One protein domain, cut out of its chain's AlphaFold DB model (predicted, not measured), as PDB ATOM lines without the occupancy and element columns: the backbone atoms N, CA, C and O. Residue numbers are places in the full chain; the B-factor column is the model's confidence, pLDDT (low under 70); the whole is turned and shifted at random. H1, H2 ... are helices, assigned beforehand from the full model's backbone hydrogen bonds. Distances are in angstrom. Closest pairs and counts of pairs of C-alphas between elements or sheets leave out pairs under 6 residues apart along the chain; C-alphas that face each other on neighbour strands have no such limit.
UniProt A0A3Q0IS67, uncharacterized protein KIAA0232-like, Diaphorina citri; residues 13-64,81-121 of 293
ATOM      1  N   ILE A  13      27.470  40.234 -44.236       89.50
ATOM      2  CA  ILE A  13      27.917  39.163 -45.132       89.50
ATOM      3  C   ILE A  13      27.032  37.920 -44.991       89.50
ATOM      4  O   ILE A  13      26.640  37.359 -46.011       89.50
ATOM      5  N   GLU A  14      26.671  37.505 -43.768       89.88
ATOM      6  CA  GLU A  14      25.853  36.296 -43.568       89.88
ATOM      7  C   GLU A  14      24.460  36.464 -44.188       89.88
ATOM      8  O   GLU A  14      23.998  35.585 -44.917       89.88
ATOM      9  N   SER A  15      23.816  37.615 -43.961       90.38
ATOM     10  CA  SER A  15      22.510  37.923 -44.556       90.38
ATOM     11  C   SER A  15      22.570  38.001 -46.079       90.38
ATOM     12  O   SER A  15      21.694  37.463 -46.750       90.38
ATOM     13  N   TRP A  16      23.616  38.619 -46.638       93.69
ATOM     14  CA  TRP A  16      23.795  38.701 -48.089       93.69
ATOM     15  C   TRP A  16      24.005  37.317 -48.709       93.69
ATOM     16  O   TRP A  16      23.336  36.971 -49.684       93.69
ATOM     17  N   LEU A  17      24.893  36.507 -48.122       93.75
ATOM     18  CA  LEU A  17      25.174  35.155 -48.595       93.75
ATOM     19  C   LEU A  17      23.909  34.298 -48.539       93.75
ATOM     20  O   LEU A  17      23.611  33.585 -49.491       93.75
ATOM     21  N   HIS A  18      23.132  34.406 -47.460       92.88
ATOM     22  CA  HIS A  18      21.872  33.688 -47.324       92.88
ATOM     23  C   HIS A  18      20.894  34.009 -48.463       92.88
ATOM     24  O   HIS A  18      20.430  33.081 -49.121       92.88
ATOM     25  N   THR A  19      20.659  35.291 -48.765       93.00
ATOM     26  CA  THR A  19      19.781  35.701 -49.876       93.00
ATOM     27  C   THR A  19      20.278  35.185 -51.228       93.00
ATOM     28  O   THR A  19      19.487  34.743 -52.060       93.00
ATOM     29  N   GLN A  20      21.594  35.211 -51.465       93.81
ATOM     30  CA  GLN A  20      22.176  34.700 -52.708       93.81
ATOM     31  C   GLN A  20      22.020  33.181 -52.858       93.81
ATOM     32  O   GLN A  20      21.829  32.692 -53.974       93.81
ATOM     33  N   LEU A  21      22.114  32.435 -51.757       93.31
ATOM     34  CA  LEU A  21      21.946  30.984 -51.748       93.31
ATOM     35  C   LEU A  21      20.479  30.576 -51.891       93.31
ATOM     36  O   LEU A  21      20.179  29.699 -52.697       93.31
ATOM     37  N   GLU A  22      19.568  31.274 -51.218       91.94
ATOM     38  CA  GLU A  22      18.126  31.045 -51.331       91.94
ATOM     39  C   GLU A  22      17.632  31.264 -52.769       91.94
ATOM     40  O   GLU A  22      16.924  30.423 -53.318       91.94
ATOM     41  N   ALA A  23      18.115  32.317 -53.440       90.75
ATOM     42  CA  ALA A  23      17.818  32.575 -54.853       90.75
ATOM     43  C   ALA A  23      18.277  31.449 -55.806       90.75
ATOM     44  O   ALA A  23      17.833  31.387 -56.950       90.75
ATOM     45  N   ARG A  24      19.177  30.569 -55.351       90.81
ATOM     46  CA  ARG A  24      19.713  29.419 -56.099       90.81
ATOM     47  C   ARG A  24      19.179  28.073 -55.586       90.81
ATOM     48  O   ARG A  24      19.675  27.034 -56.026       90.81
ATOM     49  N   GLY A  25      18.204  28.094 -54.672       88.50
ATOM     50  CA  GLY A  25      17.599  26.899 -54.077       88.50
ATOM     51  C   GLY A  25      18.462  26.215 -53.011       88.50
ATOM     52  O   GLY A  25      18.255  25.042 -52.720       88.50
ATOM     53  N   VAL A  26      19.451  26.911 -52.442       90.81
ATOM     54  CA  VAL A  26      20.374  26.356 -51.442       90.81
ATOM     55  C   VAL A  26      19.959  26.793 -50.035       90.81
ATOM     56  O   VAL A  26      19.740  27.973 -49.772       90.81
ATOM     57  N   ASP A  27      19.879  25.826 -49.119       89.75
ATOM     58  CA  ASP A  27      19.424  26.033 -47.742       89.75
ATOM     59  C   ASP A  27      20.385  26.898 -46.896       89.75
ATOM     60  O   ASP A  27      21.605  26.926 -47.092       89.75
ATOM     61  N   ARG A  28      19.829  27.550 -45.870       86.56
ATOM     62  CA  ARG A  28      20.525  28.358 -44.862       86.56
ATOM     63  C   ARG A  28      21.612  27.584 -44.117       86.56
ATOM     64  O   ARG A  28      22.584  28.182 -43.667       86.56
ATOM     65  N   VAL A  29      21.482  26.268 -43.968       87.94
ATOM     66  CA  VAL A  29      22.510  25.454 -43.297       87.94
ATOM     67  C   VAL A  29      23.866  25.574 -44.009       87.94
ATOM     68  O   VAL A  29      24.909  25.620 -43.350       87.94
ATOM     69  N   TYR A  30      23.863  25.730 -45.336       90.50
ATOM     70  CA  TYR A  30      25.086  25.861 -46.124       90.50
ATOM     71  C   TYR A  30      25.770  27.220 -45.971       90.50
ATOM     72  O   TYR A  30      26.996  27.260 -46.022       90.50
ATOM     73  N   SER A  31      25.039  28.316 -45.724       90.56
ATOM     74  CA  SER A  31      25.680  29.628 -45.518       90.56
ATOM     75  C   SER A  31      26.602  29.601 -44.300       90.56
ATOM     76  O   SER A  31      27.744  30.054 -44.369       90.56
ATOM     77  N   ARG A  32      26.148  28.979 -43.207       88.75
ATOM     78  CA  ARG A  32      26.942  28.817 -41.987       88.75
ATOM     79  C   ARG A  32      28.147  27.905 -42.207       88.75
ATOM     80  O   ARG A  32      29.238  28.258 -41.774       88.75
ATOM     81  N   TYR A  33      27.971  26.787 -42.913       90.12
ATOM     82  CA  TYR A  33      29.079  25.896 -43.268       90.12
ATOM     83  C   TYR A  33      30.159  26.615 -44.089       90.12
ATOM     84  O   TYR A  33      31.341  26.529 -43.768       90.12
ATOM     85  N   ILE A  34      29.758  27.375 -45.110       91.44
ATOM     86  CA  ILE A  34      30.683  28.102 -45.986       91.44
ATOM     87  C   ILE A  34      31.469  29.149 -45.203       91.44
ATOM     88  O   ILE A  34      32.688  29.195 -45.316       91.44
ATOM     89  N   LEU A  35      30.804  29.950 -44.367       89.31
ATOM     90  CA  LEU A  35      31.493  30.932 -43.524       89.31
ATOM     91  C   LEU A  35      32.456  30.263 -42.535       89.31
ATOM     92  O   LEU A  35      33.547  30.776 -42.301       89.31
ATOM     93  N   SER A  36      32.108  29.084 -42.005       86.50
ATOM     94  CA  SER A  36      33.038  28.299 -41.190       86.50
ATOM     95  C   SER A  36      34.293  27.892 -41.966       86.50
ATOM     96  O   SER A  36      35.373  27.940 -41.386       86.50
ATOM     97  N   LEU A  37      34.199  27.553 -43.260       86.62
ATOM     98  CA  LEU A  37      35.378  27.237 -44.083       86.62
ATOM     99  C   LEU A  37      36.339  28.425 -44.211       86.62
ATOM    100  O   LEU A  37      37.548  28.219 -44.183       86.62
ATOM    101  N   PHE A  38      35.810  29.647 -44.317       84.38
ATOM    102  CA  PHE A  38      36.624  30.863 -44.387       84.38
ATOM    103  C   PHE A  38      37.261  31.229 -43.040       84.38
ATOM    104  O   PHE A  38      38.426  31.601 -42.999       84.38
ATOM    105  N   HIS A  39      36.541  31.082 -41.924       79.38
ATOM    106  CA  HIS A  39      37.088  31.415 -40.600       79.38
ATOM    107  C   HIS A  39      38.058  30.357 -40.050       79.38
ATOM    108  O   HIS A  39      38.943  30.678 -39.261       79.38
ATOM    109  N   SER A  40      37.917  29.091 -40.455       68.88
ATOM    110  CA  SER A  40      38.752  27.993 -39.937       68.88
ATOM    111  C   SER A  40      40.230  28.105 -40.331       68.88
ATOM    112  O   SER A  40      41.047  27.352 -39.811       68.88
ATOM    113  N   THR A  41      40.587  29.014 -41.240       61.50
ATOM    114  CA  THR A  41      41.959  29.173 -41.739       61.50
ATOM    115  C   THR A  41      42.744  30.309 -41.095       61.50
ATOM    116  O   THR A  41      43.963  30.326 -41.230       61.50
ATOM    117  N   ASP A  42      42.077  31.227 -40.394       55.50
ATOM    118  CA  ASP A  42      42.742  32.292 -39.627       55.50
ATOM    119  C   ASP A  42      43.305  31.747 -38.297       55.50
ATOM    120  O   ASP A  42      44.371  32.133 -37.819       55.50
ATOM    121  N   VAL A  43      42.645  30.729 -37.734       51.34
ATOM    122  CA  VAL A  43      43.040  30.089 -36.472       51.34
ATOM    123  C   VAL A  43      44.069  28.980 -36.716       51.34
ATOM    124  O   VAL A  43      43.783  27.809 -36.512       51.34
ATOM    125  N   GLY A  44      45.261  29.361 -37.181       45.91
ATOM    126  CA  GLY A  44      46.567  28.714 -36.954       45.91
ATOM    127  C   GLY A  44      46.820  27.236 -37.304       45.91
ATOM    128  O   GLY A  44      47.890  26.949 -37.815       45.91
ATOM    129  N   ASP A  45      45.925  26.287 -37.035       47.00
ATOM    130  CA  ASP A  45      46.256  24.855 -36.955       47.00
ATOM    131  C   ASP A  45      45.005  23.964 -37.096       47.00
ATOM    132  O   ASP A  45      44.761  23.045 -36.305       47.00
ATOM    133  N   HIS A  46      44.151  24.229 -38.081       46.53
ATOM    134  CA  HIS A  46      43.052  23.313 -38.383       46.53
ATOM    135  C   HIS A  46      43.316  22.585 -39.687       46.53
ATOM    136  O   HIS A  46      43.381  23.180 -40.761       46.53
ATOM    137  N   ASP A  47      43.494  21.270 -39.544       50.03
ATOM    138  CA  ASP A  47      43.634  20.286 -40.603       50.03
ATOM    139  C   ASP A  47      42.486  20.433 -41.611       50.03
ATOM    140  O   ASP A  47      41.482  19.725 -41.567       50.03
ATOM    141  N   PHE A  48      42.666  21.317 -42.594       47.81
ATOM    142  CA  PHE A  48      41.843  21.408 -43.806       47.81
ATOM    143  C   PHE A  48      41.764  20.051 -44.540       47.81
ATOM    144  O   PHE A  48      40.942  19.850 -45.427       47.81
ATOM    145  N   LEU A  49      42.641  19.118 -44.157       50.38
ATOM    146  CA  LEU A  49      42.790  17.762 -44.658       50.38
ATOM    147  C   LEU A  49      41.873  16.724 -43.985       50.38
ATOM    148  O   LEU A  49      41.811  15.613 -44.502       50.38
ATOM    149  N   ASP A  50      41.186  17.048 -42.879       46.44
ATOM    150  CA  ASP A  50      40.248  16.120 -42.204       46.44
ATOM    151  C   ASP A  50      38.776  16.390 -42.566       46.44
ATOM    152  O   ASP A  50      37.884  15.617 -42.220       46.44
ATOM    153  N   LEU A  51      38.490  17.468 -43.311       51.91
ATOM    154  CA  LEU A  51      37.247  17.513 -44.069       51.91
ATOM    155  C   LEU A  51      37.445  16.592 -45.273       51.91
ATOM    156  O   LEU A  51      38.291  16.858 -46.127       51.91
ATOM    157  N   ASP A  52      36.647  15.528 -45.356       49.16
ATOM    158  CA  ASP A  52      36.433  14.722 -46.561       49.16
ATOM    159  C   ASP A  52      35.833  15.604 -47.680       49.16
ATOM    160  O   ASP A  52      34.695  15.425 -48.107       49.16
ATOM    161  N   ILE A  53      36.569  16.618 -48.149       51.62
ATOM    162  CA  ILE A  53      36.175  17.481 -49.258       51.62
ATOM    163  C   ILE A  53      36.341  16.625 -50.515       51.62
ATOM    164  O   ILE A  53      37.471  16.294 -50.901       51.62
ATOM    165  N   PRO A  54      35.248  16.229 -51.188       45.31
ATOM    166  CA  PRO A  54      35.286  15.216 -52.228       45.31
ATOM    167  C   PRO A  54      35.715  15.832 -53.565       45.31
ATOM    168  O   PRO A  54      35.051  15.667 -54.580       45.31
ATOM    169  N   SER A  55      36.839  16.547 -53.612       53.28
ATOM    170  CA  SER A  55      37.289  17.183 -54.850       53.28
ATOM    171  C   SER A  55      38.327  16.330 -55.585       53.28
ATOM    172  O   SER A  55      39.412  16.007 -55.091       53.28
ATOM    173  N   LYS A  56      38.004  15.980 -56.836       54.44
ATOM    174  CA  LYS A  56      38.944  15.387 -57.808       54.44
ATOM    175  C   LYS A  56      40.045  16.380 -58.210       54.44
ATOM    176  O   LYS A  56      41.103  15.957 -58.671       54.44
ATOM    177  N   GLU A  57      39.810  17.674 -58.018       49.97
ATOM    178  CA  GLU A  57      40.690  18.776 -58.410       49.97
ATOM    179  C   GLU A  57      41.746  19.061 -57.330       49.97
ATOM    180  O   GLU A  57      42.939  19.109 -57.638       49.97
ATOM    181  N   LEU A  58      41.347  19.039 -56.050       53.97
ATOM    182  CA  LEU A  58      42.262  18.972 -54.898       53.97
ATOM    183  C   LEU A  58      43.189  17.759 -54.996       53.97
ATOM    184  O   LEU A  58      44.398  17.885 -54.816       53.97
ATOM    185  N   LYS A  59      42.657  16.589 -55.380       54.47
ATOM    186  CA  LYS A  59      43.474  15.385 -55.605       54.47
ATOM    187  C   LYS A  59      44.518  15.575 -56.702       54.47
ATOM    188  O   LYS A  59      45.576  14.973 -56.594       54.47
ATOM    189  N   ARG A  60      44.266  16.379 -57.745       54.97
ATOM    190  CA  ARG A  60      45.257  16.654 -58.810       54.97
ATOM    191  C   ARG A  60      46.332  17.636 -58.361       54.97
ATOM    192  O   ARG A  60      47.492  17.432 -58.712       54.97
ATOM    193  N   LEU A  61      45.964  18.646 -57.574       53.34
ATOM    194  CA  LEU A  61      46.919  19.579 -56.972       53.34
ATOM    195  C   LEU A  61      47.798  18.876 -55.924       53.34
ATOM    196  O   LEU A  61      49.000  19.106 -55.882       53.34
ATOM    197  N   ASN A  62      47.227  17.932 -55.170       51.59
ATOM    198  CA  ASN A  62      47.932  17.187 -54.126       51.59
ATOM    199  C   ASN A  62      48.664  15.926 -54.645       51.59
ATOM    200  O   ASN A  62      49.548  15.396 -53.984       51.59
ATOM    201  N   LYS A  63      48.361  15.419 -55.854       52.34
ATOM    202  CA  LYS A  63      49.051  14.232 -56.414       52.34
ATOM    203  C   LYS A  63      50.491  14.494 -56.843       52.34
ATOM    204  O   LYS A  63      51.247  13.539 -56.982       52.34
ATOM    205  N   LYS A  64      50.882  15.755 -57.049       47.69
ATOM    206  CA  LYS A  64      52.258  16.119 -57.424       47.69
ATOM    207  C   LYS A  64      53.259  16.006 -56.263       47.69
ATOM    208  O   LYS A  64      54.454  16.072 -56.511       47.69
ATOM    209  N   SER A  81      46.212  29.259 -49.500       78.00
ATOM    210  CA  SER A  81      45.103  28.687 -48.721       78.00
ATOM    211  C   SER A  81      43.764  29.249 -49.183       78.00
ATOM    212  O   SER A  81      42.785  28.510 -49.286       78.00
ATOM    213  N   HIS A  82      43.746  30.513 -49.603       82.88
ATOM    214  CA  HIS A  82      42.572  31.162 -50.155       82.88
ATOM    215  C   HIS A  82      42.047  30.460 -51.418       82.88
ATOM    216  O   HIS A  82      40.847  30.223 -51.562       82.88
ATOM    217  N   LYS A  83      42.944  30.027 -52.314       85.75
ATOM    218  CA  LYS A  83      42.566  29.284 -53.532       85.75
ATOM    219  C   LYS A  83      42.002  27.904 -53.207       85.75
ATOM    220  O   LYS A  83      41.094  27.440 -53.897       85.75
ATOM    221  N   LEU A  84      42.522  27.255 -52.164       84.56
ATOM    222  CA  LEU A  84      42.036  25.955 -51.693       84.56
ATOM    223  C   LEU A  84      40.633  26.067 -51.080       84.56
ATOM    224  O   LEU A  84      39.759  25.259 -51.410       84.56
ATOM    225  N   ILE A  85      40.397  27.090 -50.255       87.12
ATOM    226  CA  ILE A  85      39.077  27.390 -49.682       87.12
ATOM    227  C   ILE A  85      38.091  27.695 -50.806       87.12
ATOM    228  O   ILE A  85      37.057  27.036 -50.905       87.12
ATOM    229  N   ARG A  86      38.448  28.614 -51.712       91.19
ATOM    230  CA  ARG A  86      37.624  28.985 -52.869       91.19
ATOM    231  C   ARG A  86      37.182  27.755 -53.660       91.19
ATOM    232  O   ARG A  86      35.992  27.575 -53.900       91.19
ATOM    233  N   ALA A  87      38.122  26.887 -54.040       89.56
ATOM    234  CA  ALA A  87      37.815  25.677 -54.801       89.56
ATOM    235  C   ALA A  87      36.872  24.729 -54.038       89.56
ATOM    236  O   ALA A  87      35.954  24.154 -54.622       89.56
ATOM    237  N   SER A  88      37.071  24.596 -52.727       87.62
ATOM    238  CA  SER A  88      36.252  23.733 -51.870       87.62
ATOM    239  C   SER A  88      34.826  24.259 -51.700       87.62
ATOM    240  O   SER A  88      33.862  23.494 -51.759       87.62
ATOM    241  N   VAL A  89      34.683  25.575 -51.545       92.19
ATOM    242  CA  VAL A  89      33.385  26.253 -51.456       92.19
ATOM    243  C   VAL A  89      32.635  26.147 -52.781       92.19
ATOM    244  O   VAL A  89      31.458  25.792 -52.774       92.19
ATOM    245  N   ILE A  90      33.308  26.386 -53.913       93.38
ATOM    246  CA  ILE A  90      32.702  26.251 -55.247       93.38
ATOM    247  C   ILE A  90      32.159  24.843 -55.449       93.38
ATOM    248  O   ILE A  90      31.039  24.694 -55.921       93.38
ATOM    249  N   GLU A  91      32.924  23.816 -55.085       90.81
ATOM    250  CA  GLU A  91      32.478  22.437 -55.265       90.81
ATOM    251  C   GLU A  91      31.304  22.090 -54.351       90.81
ATOM    252  O   GLU A  91      30.319  21.512 -54.811       90.81
ATOM    253  N   THR A  92      31.367  22.513 -53.083       91.44
ATOM    254  CA  THR A  92      30.247  22.362 -52.147       91.44
ATOM    255  C   THR A  92      28.995  22.986 -52.750       91.44
ATOM    256  O   THR A  92      27.993  22.298 -52.925       91.44
ATOM    257  N   LEU A  93      29.069  24.258 -53.151       92.94
ATOM    258  CA  LEU A  93      27.943  24.987 -53.720       92.94
ATOM    259  C   LEU A  93      27.434  24.357 -55.008       92.94
ATOM    260  O   LEU A  93      26.238  24.152 -55.138       92.94
ATOM    261  N   ARG A  94      28.326  23.979 -55.922       92.44
ATOM    262  CA  ARG A  94      27.976  23.326 -57.188       92.44
ATOM    263  C   ARG A  94      27.277  21.983 -56.979       92.44
ATOM    264  O   ARG A  94      26.462  21.603 -57.817       92.44
ATOM    265  N   SER A  95      27.609  21.268 -55.903       90.62
ATOM    266  CA  SER A  95      26.988  19.985 -55.564       90.62
ATOM    267  C   SER A  95      25.587  20.127 -54.966       90.62
ATOM    268  O   SER A  95      24.762  19.240 -55.162       90.62
ATOM    269  N   VAL A  96      25.311  21.240 -54.279       91.12
ATOM    270  CA  VAL A  96      24.038  21.466 -53.569       91.12
ATOM    271  C   VAL A  96      23.088  22.382 -54.331       91.12
ATOM    272  O   VAL A  96      21.882  22.314 -54.132       91.12
ATOM    273  N   SER A  97      23.614  23.241 -55.202       90.19
ATOM    274  CA  SER A  97      22.825  24.157 -56.014       90.19
ATOM    275  C   SER A  97      22.165  23.431 -57.177       90.19
ATOM    276  O   SER A  97      22.821  22.683 -57.906       90.19
ATOM    277  N   GLU A  98      20.916  23.782 -57.454       86.38
ATOM    278  CA  GLU A  98      20.234  23.364 -58.679       86.38
ATOM    279  C   GLU A  98      20.781  24.123 -59.902       86.38
ATOM    280  O   GLU A  98      20.912  23.569 -60.996       86.38
ATOM    281  N   THR A  99      21.178  25.389 -59.704       86.94
ATOM    282  CA  THR A  99      21.692  26.275 -60.758       86.94
ATOM    283  C   THR A  99      23.202  26.466 -60.646       86.94
ATOM    284  O   THR A  99      23.691  27.137 -59.742       86.94
ATOM    285  N   LYS A 100      23.951  25.943 -61.626       87.88
ATOM    286  CA  LYS A 100      25.427  26.039 -61.681       87.88
ATOM    287  C   LYS A 100      25.951  27.390 -62.179       87.88
ATOM    288  O   LYS A 100      27.148  27.659 -62.098       87.88
ATOM    289  N   ALA A 101      25.072  28.222 -62.733       87.69
ATOM    290  CA  ALA A 101      25.442  29.515 -63.288       87.69
ATOM    291  C   ALA A 101      25.787  30.520 -62.174       87.69
ATOM    292  O   ALA A 101      25.049  30.672 -61.203       87.69
ATOM    293  N   GLY A 102      26.915  31.220 -62.325       90.56
ATOM    294  CA  GLY A 102      27.305  32.322 -61.438       90.56
ATOM    295  C   GLY A 102      27.724  31.920 -60.018       90.56
ATOM    296  O   GLY A 102      27.782  32.791 -59.154       90.56
ATOM    297  N   ILE A 103      28.003  30.637 -59.752       93.88
ATOM    298  CA  ILE A 103      28.530  30.185 -58.448       93.88
ATOM    299  C   ILE A 103      29.944  30.710 -58.224       93.88
ATOM    300  O   ILE A 103      30.255  31.187 -57.143       93.88
ATOM    301  N   GLU A 104      30.801  30.646 -59.241       94.00
ATOM    302  CA  GLU A 104      32.197  31.080 -59.117       94.00
ATOM    303  C   GLU A 104      32.277  32.575 -58.800       94.00
ATOM    304  O   GLU A 104      32.944  32.955 -57.845       94.00
ATOM    305  N   THR A 105      31.484  33.390 -59.504       95.50
ATOM    306  CA  THR A 105      31.343  34.829 -59.246       95.50
ATOM    307  C   THR A 105      30.814  35.120 -57.843       95.50
ATOM    308  O   THR A 105      31.332  36.003 -57.171       95.50
ATOM    309  N   LEU A 106      29.824  34.355 -57.366       94.81
ATOM    310  CA  LEU A 106      29.312  34.495 -56.000       94.81
ATOM    311  C   LEU A 106      30.408  34.242 -54.955       94.81
ATOM    312  O   LEU A 106      30.488  34.963 -53.962       94.81
ATOM    313  N   VAL A 107      31.230  33.211 -55.164       94.44
ATOM    314  CA  VAL A 107      32.330  32.883 -54.250       94.44
ATOM    315  C   VAL A 107      33.431  33.939 -54.323       94.44
ATOM    316  O   VAL A 107      33.941  34.316 -53.276       94.44
ATOM    317  N   ASP A 108      33.745  34.467 -55.508       93.94
ATOM    318  CA  ASP A 108      34.693  35.580 -55.666       93.94
ATOM    319  C   ASP A 108      34.224  36.832 -54.910       93.94
ATOM    320  O   ASP A 108      34.969  37.388 -54.107       93.94
ATOM    321  N   GLU A 109      32.955  37.219 -55.067       95.25
ATOM    322  CA  GLU A 109      32.373  38.334 -54.312       95.25
ATOM    323  C   GLU A 109      32.376  38.082 -52.799       95.25
ATOM    324  O   GLU A 109      32.569  39.011 -52.012       95.25
ATOM    325  N   LEU A 110      32.138  36.839 -52.370       92.81
ATOM    326  CA  LEU A 110      32.197  36.471 -50.958       92.81
ATOM    327  C   LEU A 110      33.620  36.624 -50.415       92.81
ATOM    328  O   LEU A 110      33.794  37.219 -49.352       92.81
ATOM    329  N   CYS A 111      34.618  36.136 -51.157       90.12
ATOM    330  CA  CYS A 111      36.027  36.326 -50.841       90.12
ATOM    331  C   CYS A 111      36.331  37.818 -50.672       90.12
ATOM    332  O   CYS A 111      36.795  38.226 -49.609       90.12
ATOM    333  N   ASP A 112      35.990  38.653 -51.653       90.75
ATOM    334  CA  ASP A 112      36.263  40.093 -51.600       90.75
ATOM    335  C   ASP A 112      35.598  40.778 -50.396       90.75
ATOM    336  O   ASP A 112      36.214  41.618 -49.733       90.75
ATOM    337  N   ARG A 113      34.352  40.407 -50.071       90.44
ATOM    338  CA  ARG A 113      33.612  40.954 -48.921       90.44
ATOM    339  C   ARG A 113      34.255  40.584 -47.587       90.44
ATOM    340  O   ARG A 113      34.325  41.440 -46.708       90.44
ATOM    341  N   ILE A 114      34.726  39.346 -47.440       87.94
ATOM    342  CA  ILE A 114      35.408  38.884 -46.221       87.94
ATOM    343  C   ILE A 114      36.715  39.667 -46.026       87.94
ATOM    344  O   ILE A 114      36.876  40.315 -44.993       87.94
ATOM    345  N   HIS A 115      37.569  39.753 -47.052       83.94
ATOM    346  CA  HIS A 115      38.842  40.490 -46.971       83.94
ATOM    347  C   HIS A 115      38.648  42.005 -46.786       83.94
ATOM    348  O   HIS A 115      39.420  42.668 -46.089       83.94
ATOM    349  N   SER A 116      37.609  42.586 -47.399       86.44
ATOM    350  CA  SER A 116      37.288  44.013 -47.241       86.44
ATOM    351  C   SER A 116      36.854  44.347 -45.813       86.44
ATOM    352  O   SER A 116      37.219  45.400 -45.278       86.44
ATOM    353  N   ASN A 117      36.098  43.449 -45.178       78.81
ATOM    354  CA  ASN A 117      35.683  43.608 -43.791       78.81
ATOM    355  C   ASN A 117      36.862  43.451 -42.829       78.81
ATOM    356  O   ASN A 117      37.016  44.293 -41.948       78.81
ATOM    357  N   GLU A 118      37.727  42.458 -43.042       72.62
ATOM    358  CA  GLU A 118      38.942  42.259 -42.241       72.62
ATOM    359  C   GLU A 118      39.843  43.499 -42.256       72.62
ATOM    360  O   GLU A 118      40.239  43.988 -41.196       72.62
ATOM    361  N   LYS A 119      40.067  44.087 -43.438       63.69
ATOM    362  CA  LYS A 119      40.839  45.329 -43.603       63.69
ATOM    363  C   LYS A 119      40.213  46.532 -42.889       63.69
ATOM    364  O   LYS A 119      40.922  47.444 -42.470       63.69
ATOM    365  N   SER A 120      38.887  46.556 -42.770       59.09
ATOM    366  CA  SER A 120      38.153  47.627 -42.086       59.09
ATOM    367  C   SER A 120      38.212  47.476 -40.561       59.09
ATOM    368  O   SER A 120      38.173  48.472 -39.843       59.09
ATOM    369  N   THR A 121      38.322  46.239 -40.064       54.53
ATOM    370  CA  THR A 121      38.450  45.915 -38.633       54.53
ATOM    371  C   THR A 121      39.895  45.862 -38.136       54.53
ATOM    372  O   THR A 121      40.124  46.003 -36.935       54.53
TER     373      THR A 121
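This is residues 13 to 64 and 81 to 121 of the 293 residues of the protein "uncharacterized protein KIAA0232-like" of Diaphorina citri (UniProt A0A3Q0IS67). Helices H1, H2, H4 and H5 make an up-and-down bundle, each running against the one before; H2 pairs with H4, and H1 with H5, one pair steeply tilted to the other. H3 sits off one end, beyond a loop whose residues 42 to 47 stick out. The printed part has 93 residues, five named helices and no named strand: all helix, compact, radius of gyration of the C-alphas 13.4 A, spans 37 by 35 by 20 A.

H1, residues 13 to 22, begins at C-alpha 13 (27.917, 39.163, -45.132). H2 is residues 28 to 39, H3 56 to 64, H4 81 to 96, 22.8 A long. H5, 103 to 121, 27.2 A, ends at C-alpha 121 (38.450, 45.915, -38.633).

Hairpin H1 and H2 touch, closest C-alphas His 18 and Ser 31, 5.9 A. Residues 34 to 38 of H2 alone touch H4, Ile 34 to Val 89, C-alphas 6.4 A, at a shallow tilt of 12 degrees. Hairpin H4 and H5 touch at Ile 90 and Glu 104, C-alphas 6.2 A. H5 touches H1 with residues 106 to 114 alone, closest C-alphas Arg 113 and Ile 13, 7.1 A. H3 is close to but not clearly touching H4. Every O i to N i+4 pair is within hydrogen-bond range in H1, H4 and H5, 7 of 8 in H2, 4 of 5 in H3.

Residues 65 to 80 are cut out, a 16.9 A gap between C-alphas 64 and 81. The link H2 to H3 is long. Residues 40 to 64 and 119 to 121 have pLDDT under 70.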